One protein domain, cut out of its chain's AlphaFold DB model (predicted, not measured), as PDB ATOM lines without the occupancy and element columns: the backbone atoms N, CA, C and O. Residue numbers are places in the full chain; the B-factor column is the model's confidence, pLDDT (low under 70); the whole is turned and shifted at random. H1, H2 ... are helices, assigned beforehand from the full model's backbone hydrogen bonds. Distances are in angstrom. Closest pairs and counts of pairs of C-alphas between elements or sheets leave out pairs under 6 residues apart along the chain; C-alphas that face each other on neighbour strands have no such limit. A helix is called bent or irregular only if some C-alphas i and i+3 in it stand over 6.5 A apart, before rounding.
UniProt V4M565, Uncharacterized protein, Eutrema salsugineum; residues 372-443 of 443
ATOM      1  N   ASP A 372     119.822 123.852 205.894       87.62
ATOM      2  CA  ASP A 372     120.254 123.389 204.574       87.62
ATOM      3  C   ASP A 372     121.422 124.214 204.014       87.62
ATOM      4  O   ASP A 372     122.306 123.667 203.349       87.62
ATOM      5  N   LEU A 373     121.477 125.516 204.308       84.81
ATOM      6  CA  LEU A 373     122.595 126.380 203.923       84.81
ATOM      7  C   LEU A 373     123.880 126.001 204.667       84.81
ATOM      8  O   LEU A 373     124.939 125.909 204.046       84.81
ATOM      9  N   CYS A 374     123.779 125.764 205.977       85.19
ATOM     10  CA  CYS A 374     124.873 125.292 206.820       85.19
ATOM     11  C   CYS A 374     125.363 123.912 206.376       85.19
ATOM     12  O   CYS A 374     126.567 123.720 206.257       85.19
ATOM     13  N   SER A 375     124.455 122.997 206.031       86.31
ATOM     14  CA  SER A 375     124.802 121.647 205.565       86.31
ATOM     15  C   SER A 375     125.521 121.659 204.209       86.31
ATOM     16  O   SER A 375     126.523 120.977 204.030       86.31
ATOM     17  N   VAL A 376     125.060 122.471 203.248       88.75
ATOM     18  CA  VAL A 376     125.743 122.631 201.946       88.75
ATOM     19  C   VAL A 376     127.071 123.374 202.082       88.75
ATOM     20  O   VAL A 376     128.006 123.097 201.327       88.75
ATOM     21  N   GLN A 377     127.168 124.313 203.027       89.44
ATOM     22  CA  GLN A 377     128.440 124.931 203.372       89.44
ATOM     23  C   GLN A 377     129.390 123.851 203.918       89.44
ATOM     24  O   GLN A 377     130.381 123.577 203.252       89.44
ATOM     25  N   ASP A 378     129.045 123.167 205.011       87.69
ATOM     26  CA  ASP A 378     129.829 122.099 205.663       87.69
ATOM     27  C   ASP A 378     130.296 120.985 204.700       87.69
ATOM     28  O   ASP A 378     131.458 120.577 204.732       87.69
ATOM     29  N   ALA A 379     129.455 120.577 203.744       89.94
ATOM     30  CA  ALA A 379     129.838 119.665 202.661       89.94
ATOM     31  C   ALA A 379     131.008 120.197 201.811       89.94
ATOM     32  O   ALA A 379     131.978 119.488 201.522       89.94
ATOM     33  N   PHE A 380     130.939 121.470 201.410       88.69
ATOM     34  CA  PHE A 380     132.017 122.148 200.692       88.69
ATOM     35  C   PHE A 380     133.250 122.363 201.584       88.69
ATOM     36  O   PHE A 380     134.377 122.234 201.092       88.69
ATOM     37  N   GLU A 381     133.053 122.642 202.876       87.06
ATOM     38  CA  GLU A 381     134.133 122.811 203.855       87.06
ATOM     39  C   GLU A 381     134.913 121.507 204.071       87.06
ATOM     40  O   GLU A 381     136.144 121.500 204.044       87.06
ATOM     41  N   THR A 382     134.209 120.381 204.175       84.88
ATOM     42  CA  THR A 382     134.809 119.071 204.442       84.88
ATOM     43  C   THR A 382     135.421 118.443 203.189       84.88
ATOM     44  O   THR A 382     136.563 117.976 203.218       84.88
ATOM     45  N   MET A 383     134.695 118.430 202.064       82.75
ATOM     46  CA  MET A 383     135.134 117.711 200.859       82.75
ATOM     47  C   MET A 383     136.017 118.542 199.926       82.75
ATOM     48  O   MET A 383     136.942 118.010 199.312       82.75
ATOM     49  N   MET A 384     135.715 119.836 199.777       78.88
ATOM     50  CA  MET A 384     136.191 120.629 198.639       78.88
ATOM     51  C   MET A 384     137.138 121.766 199.018       78.88
ATOM     52  O   MET A 384     137.894 122.186 198.152       78.88
ATOM     53  N   TRP A 385     137.186 122.249 200.266       78.06
ATOM     54  CA  TRP A 385     138.093 123.341 200.672       78.06
ATOM     55  C   TRP A 385     139.577 123.091 200.402       78.06
ATOM     56  O   TRP A 385     140.351 124.046 200.257       78.06
ATOM     57  N   LYS A 386     140.003 121.827 200.384       82.38
ATOM     58  CA  LYS A 386     141.418 121.474 200.321       82.38
ATOM     59  C   LYS A 386     142.040 121.919 198.994       82.38
ATOM     60  O   LYS A 386     141.725 121.396 197.934       82.38
ATOM     61  N   GLY A 387     142.981 122.858 199.074       74.75
ATOM     62  CA  GLY A 387     143.711 123.386 197.918       74.75
ATOM     63  C   GLY A 387     143.142 124.675 197.312       74.75
ATOM     64  O   GLY A 387     143.818 125.272 196.475       74.75
ATOM     65  N   LEU A 388     141.975 125.167 197.751       76.75
ATOM     66  CA  LEU A 388     141.518 126.511 197.374       76.75
ATOM     67  C   LEU A 388     142.193 127.590 198.231       76.75
ATOM     68  O   LEU A 388     142.416 127.422 199.429       76.75
ATOM     69  N   THR A 389     142.479 128.737 197.614       85.44
ATOM     70  CA  THR A 389     142.834 129.966 198.344       85.44
ATOM     71  C   THR A 389     141.605 130.570 199.015       85.44
ATOM     72  O   THR A 389     140.484 130.372 198.553       85.44
ATOM     73  N   ASP A 390     141.789 131.364 200.067       80.81
ATOM     74  CA  ASP A 390     140.676 131.851 200.897       80.81
ATOM     75  C   ASP A 390     139.731 132.795 200.141       80.81
ATOM     76  O   ASP A 390     138.520 132.775 200.356       80.81
ATOM     77  N   TYR A 391     140.254 133.529 199.152       81.25
ATOM     78  CA  TYR A 391     139.433 134.269 198.192       81.25
ATOM     79  C   TYR A 391     138.532 133.338 197.364       81.25
ATOM     80  O   TYR A 391     137.345 133.609 197.198       81.25
ATOM     81  N   GLN A 392     139.070 132.216 196.873       85.75
ATOM     82  CA  GLN A 392     138.277 131.233 196.134       85.75
ATOM     83  C   GLN A 392     137.294 130.494 197.055       85.75
ATOM     84  O   GLN A 392     136.159 130.289 196.640       85.75
ATOM     85  N   LYS A 393     137.675 130.145 198.296       88.62
ATOM     86  CA  LYS A 393     136.753 129.577 199.299       88.62
ATOM     87  C   LYS A 393     135.569 130.519 199.521       88.62
ATOM     88  O   LYS A 393     134.429 130.103 199.345       88.62
ATOM     89  N   LYS A 394     135.836 131.800 199.811       87.44
ATOM     90  CA  LYS A 394     134.806 132.833 200.005       87.44
ATOM     91  C   LYS A 394     133.896 132.965 198.782       87.44
ATOM     92  O   LYS A 394     132.683 132.916 198.935       87.44
ATOM     93  N   LEU A 395     134.470 133.061 197.580       89.06
ATOM     94  CA  LEU A 395     133.713 133.179 196.331       89.06
ATOM     95  C   LEU A 395     132.844 131.942 196.037       89.06
ATOM     96  O   LEU A 395     131.745 132.080 195.508       89.06
ATOM     97  N   GLN A 396     133.318 130.734 196.355       86.88
ATOM     98  CA  GLN A 396     132.533 129.510 196.170       86.88
ATOM     99  C   GLN A 396     131.433 129.381 197.230       86.88
ATOM    100  O   GLN A 396     130.305 129.071 196.863       86.88
ATOM    101  N   ILE A 397     131.700 129.708 198.499       86.44
ATOM    102  CA  ILE A 397     130.666 129.777 199.549       86.44
ATOM    103  C   ILE A 397     129.591 130.807 199.174       86.44
ATOM    104  O   ILE A 397     128.403 130.525 199.279       86.44
ATOM    105  N   GLU A 398     129.979 131.981 198.675       87.62
ATOM    106  CA  GLU A 398     129.048 133.011 198.201       87.62
ATOM    107  C   GLU A 398     128.201 132.526 197.012       87.62
ATOM    108  O   GLU A 398     126.992 132.755 196.973       87.62
ATOM    109  N   LYS A 399     128.790 131.777 196.070       89.25
ATOM    110  CA  LYS A 399     128.034 131.116 194.996       89.25
ATOM    111  C   LYS A 399     127.060 130.072 195.535       89.25
ATOM    112  O   LYS A 399     125.901 130.115 195.145       89.25
ATOM    113  N   LEU A 400     127.501 129.184 196.432       87.12
ATOM    114  CA  LEU A 400     126.667 128.151 197.063       87.12
ATOM    115  C   LEU A 400     125.476 128.769 197.808       87.12
ATOM    116  O   LEU A 400     124.351 128.288 197.672       87.12
ATOM    117  N   LYS A 401     125.691 129.890 198.509       82.38
ATOM    118  CA  LYS A 401     124.623 130.634 199.196       82.38
ATOM    119  C   LYS A 401     123.547 131.141 198.234       82.38
ATOM    120  O   LYS A 401     122.359 131.057 198.540       82.38
ATOM    121  N   ASN A 402     123.957 131.566 197.041       86.31
ATOM    122  CA  ASN A 402     123.079 132.073 195.987       86.31
ATOM    123  C   ASN A 402     122.478 130.982 195.066       86.31
ATOM    124  O   ASN A 402     121.789 131.314 194.101       86.31
ATOM    125  N   ILE A 403     122.698 129.685 195.331       88.75
ATOM    126  CA  ILE A 403     122.048 128.595 194.579       88.75
ATOM    127  C   ILE A 403     120.546 128.539 194.899       88.75
ATOM    128  O   ILE A 403     120.126 128.733 196.040       88.75
ATOM    129  N   ARG A 404     119.729 128.216 193.883       86.69
ATOM    130  CA  ARG A 404     118.277 128.001 194.007       86.69
ATOM    131  C   ARG A 404     117.959 127.006 195.129       86.69
ATOM    132  O   ARG A 404     118.453 125.880 195.096       86.69
ATOM    133  N   THR A 405     117.055 127.386 196.036       85.75
ATOM    134  CA  THR A 405     116.704 126.650 197.265       85.75
ATOM    135  C   THR A 405     116.554 125.140 197.067       85.75
ATOM    136  O   THR A 405     117.204 124.379 197.774       85.75
ATOM    137  N   GLY A 406     115.804 124.690 196.053       87.56
ATOM    138  CA  GLY A 406     115.612 123.257 195.782       87.56
ATOM    139  C   GLY A 406     116.911 122.459 195.590       87.56
ATOM    140  O   GLY A 406     117.019 121.356 196.113       87.56
ATOM    141  N   LYS A 407     117.933 123.031 194.929       90.69
ATOM    142  CA  LYS A 407     119.234 122.359 194.764       90.69
ATOM    143  C   LYS A 407     120.087 122.421 196.037       90.69
ATOM    144  O   LYS A 407     120.915 121.541 196.242       90.69
ATOM    145  N   ARG A 408     119.870 123.415 196.913       89.19
ATOM    146  CA  ARG A 408     120.473 123.421 198.260       89.19
ATOM    147  C   ARG A 408     119.885 122.302 199.127       89.19
ATOM    148  O   ARG A 408     120.658 121.578 199.737       89.19
ATOM    149  N   LYS A 409     118.559 122.104 199.113       90.62
ATOM    150  CA  LYS A 409     117.885 121.028 199.873       90.62
ATOM    151  C   LYS A 409     118.350 119.637 199.431       90.62
ATOM    152  O   LYS A 409     118.678 118.801 200.263       90.62
ATOM    153  N   GLU A 410     118.466 119.422 198.119       93.06
ATOM    154  CA  GLU A 410     119.011 118.190 197.527       93.06
ATOM    155  C   GLU A 410     120.439 117.903 198.037       93.06
ATOM    156  O   GLU A 410     120.664 116.883 198.685       93.06
ATOM    157  N   LEU A 411     121.375 118.847 197.860       90.88
ATOM    158  CA  LEU A 411     122.768 118.706 198.315       90.88
ATOM    159  C   LEU A 411     122.897 118.571 199.845       90.88
ATOM    160  O   LEU A 411     123.730 117.807 200.323       90.88
ATOM    161  N   SER A 412     122.065 119.279 200.612       91.06
ATOM    162  CA  SER A 412     121.960 119.144 202.070       91.06
ATOM    163  C   SER A 412     121.549 117.723 202.466       91.06
ATOM    164  O   SER A 412     122.180 117.115 203.329       91.06
ATOM    165  N   SER A 413     120.536 117.159 201.803       92.62
ATOM    166  CA  SER A 413     120.064 115.802 202.086       92.62
ATOM    167  C   SER A 413     121.093 114.721 201.722       92.62
ATOM    168  O   SER A 413     121.298 113.797 202.507       92.62
ATOM    169  N   GLU A 414     121.800 114.873 200.594       94.94
ATOM    170  CA  GLU A 414     122.904 113.988 200.194       94.94
ATOM    171  C   GLU A 414     124.060 114.043 201.204       94.94
ATOM    172  O   GLU A 414     124.573 113.002 201.614       94.94
ATOM    173  N   TRP A 415     124.430 115.244 201.660       93.25
ATOM    174  CA  TRP A 415     125.470 115.428 202.671       93.25
ATOM    175  C   TRP A 415     125.093 114.792 204.014       93.25
ATOM    176  O   TRP A 415     125.840 113.968 204.538       93.25
ATOM    177  N   LYS A 416     123.891 115.090 204.532       91.06
ATOM    178  CA  LYS A 416     123.364 114.506 205.780       91.06
ATOM    179  C   LYS A 416     123.343 112.968 205.722       91.06
ATOM    180  O   LYS A 416     123.698 112.316 206.706       91.06
ATOM    181  N   ALA A 417     122.985 112.383 204.574       95.62
ATOM    182  CA  ALA A 417     123.032 110.936 204.362       95.62
ATOM    183  C   ALA A 417     124.472 110.384 204.382       95.62
ATOM    184  O   ALA A 417     124.741 109.400 205.074       95.62
ATOM    185  N   LEU A 418     125.413 111.043 203.697       94.19
ATOM    186  CA  LEU A 418     126.823 110.641 203.668       94.19
ATOM    187  C   LEU A 418     127.469 110.690 205.066       94.19
ATOM    188  O   LEU A 418     128.161 109.748 205.456       94.19
ATOM    189  N   CYS A 419     127.185 111.726 205.863       84.69
ATOM    190  CA  CYS A 419     127.641 111.820 207.254       84.69
ATOM    191  C   CYS A 419     127.114 110.662 208.121       84.69
ATOM    192  O   CYS A 419     127.850 110.113 208.947       84.69
ATOM    193  N   ALA A 420     125.858 110.244 207.926       90.38
ATOM    194  CA  ALA A 420     125.287 109.098 208.634       90.38
ATOM    195  C   ALA A 420     125.966 107.768 208.244       90.38
ATOM    196  O   ALA A 420     126.205 106.914 209.107       90.38
ATOM    197  N   GLU A 421     126.336 107.591 206.971       95.81
ATOM    198  CA  GLU A 421     127.120 106.434 206.521       95.81
ATOM    199  C   GLU A 421     128.546 106.432 207.090       95.81
ATOM    200  O   GLU A 421     129.022 105.383 207.542       95.81
ATOM    201  N   GLU A 422     129.215 107.588 207.145       87.69
ATOM    202  CA  GLU A 422     130.544 107.713 207.751       87.69
ATOM    203  C   GLU A 422     130.521 107.375 209.252       87.69
ATOM    204  O   GLU A 422     131.360 106.599 209.724       87.69
ATOM    205  N   LEU A 423     129.535 107.879 210.000       87.31
ATOM    206  CA  LEU A 423     129.345 107.526 211.410       87.31
ATOM    207  C   LEU A 423     129.148 106.013 211.592       87.31
ATOM    208  O   LEU A 423     129.795 105.399 212.445       87.31
ATOM    209  N   ASN A 424     128.324 105.382 210.752       94.38
ATOM    210  CA  ASN A 424     128.104 103.933 210.762       94.38
ATOM    211  C   ASN A 424     129.405 103.155 210.463       94.38
ATOM    212  O   ASN A 424     129.729 102.178 211.146       94.38
ATOM    213  N   LEU A 425     130.202 103.609 209.491       93.94
ATOM    214  CA  LEU A 425     131.519 103.041 209.197       93.94
ATOM    215  C   LEU A 425     132.490 103.197 210.380       93.94
ATOM    216  O   LEU A 425     133.214 102.255 210.706       93.94
ATOM    217  N   ASN A 426     132.499 104.346 211.052       89.69
ATOM    218  CA  ASN A 426     133.368 104.594 212.200       89.69
ATOM    219  C   ASN A 426     132.960 103.752 213.425       89.69
ATOM    220  O   ASN A 426     133.833 103.170 214.070       89.69
ATOM    221  N   ILE A 427     131.661 103.546 213.669       93.56
ATOM    222  CA  ILE A 427     131.159 102.585 214.670       93.56
ATOM    223  C   ILE A 427     131.625 101.154 214.344       93.56
ATOM    224  O   ILE A 427     132.100 100.441 215.231       93.56
ATOM    225  N   LYS A 428     131.553 100.731 213.074       96.75
ATOM    226  CA  LYS A 428     132.048  99.412 212.630       96.75
ATOM    227  C   LYS A 428     133.559  99.255 212.848       96.75
ATOM    228  O   LYS A 428     133.981  98.206 213.333       96.75
ATOM    229  N   LYS A 429     134.362 100.287 212.550       94.19
ATOM    230  CA  LYS A 429     135.813 100.304 212.831       94.19
ATOM    231  C   LYS A 429     136.092 100.154 214.328       94.19
ATOM    232  O   LYS A 429     136.891  99.305 214.704       94.19
ATOM    233  N   LEU A 430     135.410 100.924 215.181       95.62
ATOM    234  CA  LEU A 430     135.580 100.853 216.639       95.62
ATOM    235  C   LEU A 430     135.217  99.471 217.196       95.62
ATOM    236  O   LEU A 430     135.970  98.929 218.001       95.62
ATOM    237  N   ARG A 431     134.124  98.861 216.716       97.62
ATOM    238  CA  ARG A 431     133.749  97.485 217.080       97.62
ATOM    239  C   ARG A 431     134.820  96.471 216.668       97.62
ATOM    240  O   ARG A 431     135.160  95.602 217.459       97.62
ATOM    241  N   LEU A 432     135.393  96.597 215.468       97.25
ATOM    242  CA  LEU A 432     136.503  95.740 215.043       97.25
ATOM    243  C   LEU A 432     137.741  95.921 215.942       97.25
ATOM    244  O   LEU A 432     138.347  94.931 216.336       97.25
ATOM    245  N   CYS A 433     138.091  97.159 216.306       95.94
ATOM    246  CA  CYS A 433     139.197  97.435 217.226       95.94
ATOM    247  C   CYS A 433     138.974  96.824 218.620       95.94
ATOM    248  O   CYS A 433     139.917  96.277 219.185       95.94
ATOM    249  N   ALA A 434     137.748  96.876 219.153       96.38
ATOM    250  CA  ALA A 434     137.396  96.233 220.422       96.38
ATOM    251  C   ALA A 434     137.573  94.708 220.342       96.38
ATOM    252  O   ALA A 434     138.333  94.144 221.126       96.38
ATOM    253  N   ASN A 435     136.993  94.062 219.324       96.44
ATOM    254  CA  ASN A 435     137.126  92.618 219.109       96.44
ATOM    255  C   ASN A 435     138.599  92.178 218.947       96.44
ATOM    256  O   ASN A 435     138.985  91.109 219.415       96.44
ATOM    257  N   LEU A 436     139.434  92.990 218.284       96.44
ATOM    258  CA  LEU A 436     140.874  92.729 218.145       96.44
ATOM    259  C   LEU A 436     141.618  92.845 219.485       96.44
ATOM    260  O   LEU A 436     142.516  92.047 219.747       96.44
ATOM    261  N   ALA A 437     141.249  93.809 220.333       96.25
ATOM    262  CA  ALA A 437     141.825  93.964 221.667       96.25
ATOM    263  C   ALA A 437     141.403  92.824 222.611       96.25
ATOM    264  O   ALA A 437     142.238  92.292 223.336       96.25
ATOM    265  N   GLU A 438     140.138  92.398 222.566       95.31
ATOM    266  CA  GLU A 438     139.642  91.228 223.303       95.31
ATOM    267  C   GLU A 438     140.383  89.953 222.883       95.31
ATOM    268  O   GLU A 438     140.927  89.251 223.735       95.31
ATOM    269  N   ALA A 439     140.501  89.695 221.576       95.25
ATOM    270  CA  ALA A 439     141.249  88.550 221.059       95.25
ATOM    271  C   ALA A 439     142.728  88.557 221.491       95.25
ATOM    272  O   ALA A 439     143.277  87.500 221.789       95.25
ATOM    273  N   ALA A 440     143.361  89.733 221.569       93.25
ATOM    274  CA  ALA A 440     144.742  89.876 222.032       93.25
ATOM    275  C   ALA A 440     144.914  89.686 223.553       93.25
ATOM    276  O   ALA A 440     146.000  89.319 223.986       93.25
ATOM    277  N   ASN A 441     143.868  89.907 224.357       90.25
ATOM    278  CA  ASN A 441     143.885  89.672 225.809       90.25
ATOM    279  C   ASN A 441     143.601  88.205 226.192       90.25
ATOM    280  O   ASN A 441     143.806  87.821 227.342       90.25
ATOM    281  N   HIS A 442     143.109  87.398 225.247       82.31
ATOM    282  CA  HIS A 442     142.861  85.960 225.406       82.31
ATOM    283  C   HIS A 442     143.936  85.072 224.745       82.31
ATOM    284  O   HIS A 442     143.766  83.851 224.707       82.31
ATOM    285  N   ALA A 443     145.015  85.676 224.233       62.44
ATOM    286  CA  ALA A 443     146.164  85.020 223.601       62.44
ATOM    287  C   ALA A 443     147.397  85.003 224.523       62.44
ATOM    288  O   ALA A 443     148.144  84.000 224.447       62.44
TER     289      ALA A 443
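AT A GLANCE: This is residues 372 to 443 of the 443 residues of an uncharacterized protein of Eutrema salsugineum (UniProt V4M565). One very long helix, H3, makes the length of this model: its first part packs with two short helices into a small head, and the rest sticks out as an arm, with residues 420 to 443 standing free. In the head H2 and the beginning of H3 make a V-like corner, joined by a tight link, and H1 sits inside that corner, touching both of them. The printed part has 72 residues, with three named helices in the order H1, H2, H3 and no named strand, so the class is all helix. The whole is extended, with a radius of gyration of the C-alphas of 18.3 A, and spans 59 by 28 by 12 A.

HOW THE PARTS SIT: Begin with H1, residues 372 to 383, and look next at H2, residues 390 to 401: the two form a helical hairpin. They touch through residues 397 to 401 of H2 alone, and the closest C-alphas, those of Gln 377 and Ile 397, are 6.6 A apart. They run opposite ways at a steep tilt of 35.2 degrees, only just past shallow. Then look at H3, residues 405 to 441, which touches H1 with residues 408 to 416 alone. Here the closest C-alphas are those of Val 376 and Ser 412, 5.1 A apart. H1 and H3 run the same way at a steep tilt of 52 degrees. H2 and H3 are close but not clearly touching: their closest C-alphas, those of Leu 400 and Arg 408, are 7.9 A apart. They run opposite ways at a steep tilt of 64 degrees. On the backbone, every O i to N i+4 pair in H1, H2 and H3 is within hydrogen-bond range.

IN THESE COORDINATES: Find C-alpha 372 at (120.254, 123.389, 204.574); from there H1 runs to C-alpha 383, 16.4 A away. Go on to C-alpha 390 at (140.676, 131.851, 200.897), where H2 begins; it ends at C-alpha 401, 16.2 A from its first. H3 begins at C-alpha 405 and runs 54.0 A to C-alpha 441 at (143.885, 89.672, 225.809); it is not bent.

THE WHOLE: Look at Asn 402 and Ala 443 for the two C-alphas farthest apart, 59.2 A. Without the stretch that stands free, the body has 48 residues and spans 27 by 22 by 12 A. The link from H1 to H2, six residues, is short, and the link from H2 to H3, three residues, is tight. The printed part has no cut, and residue 443 is the chain's last. In the B-factor column the mean pLDDT of the printed part is 88.8, and residue 443 is the one printed residue under 70.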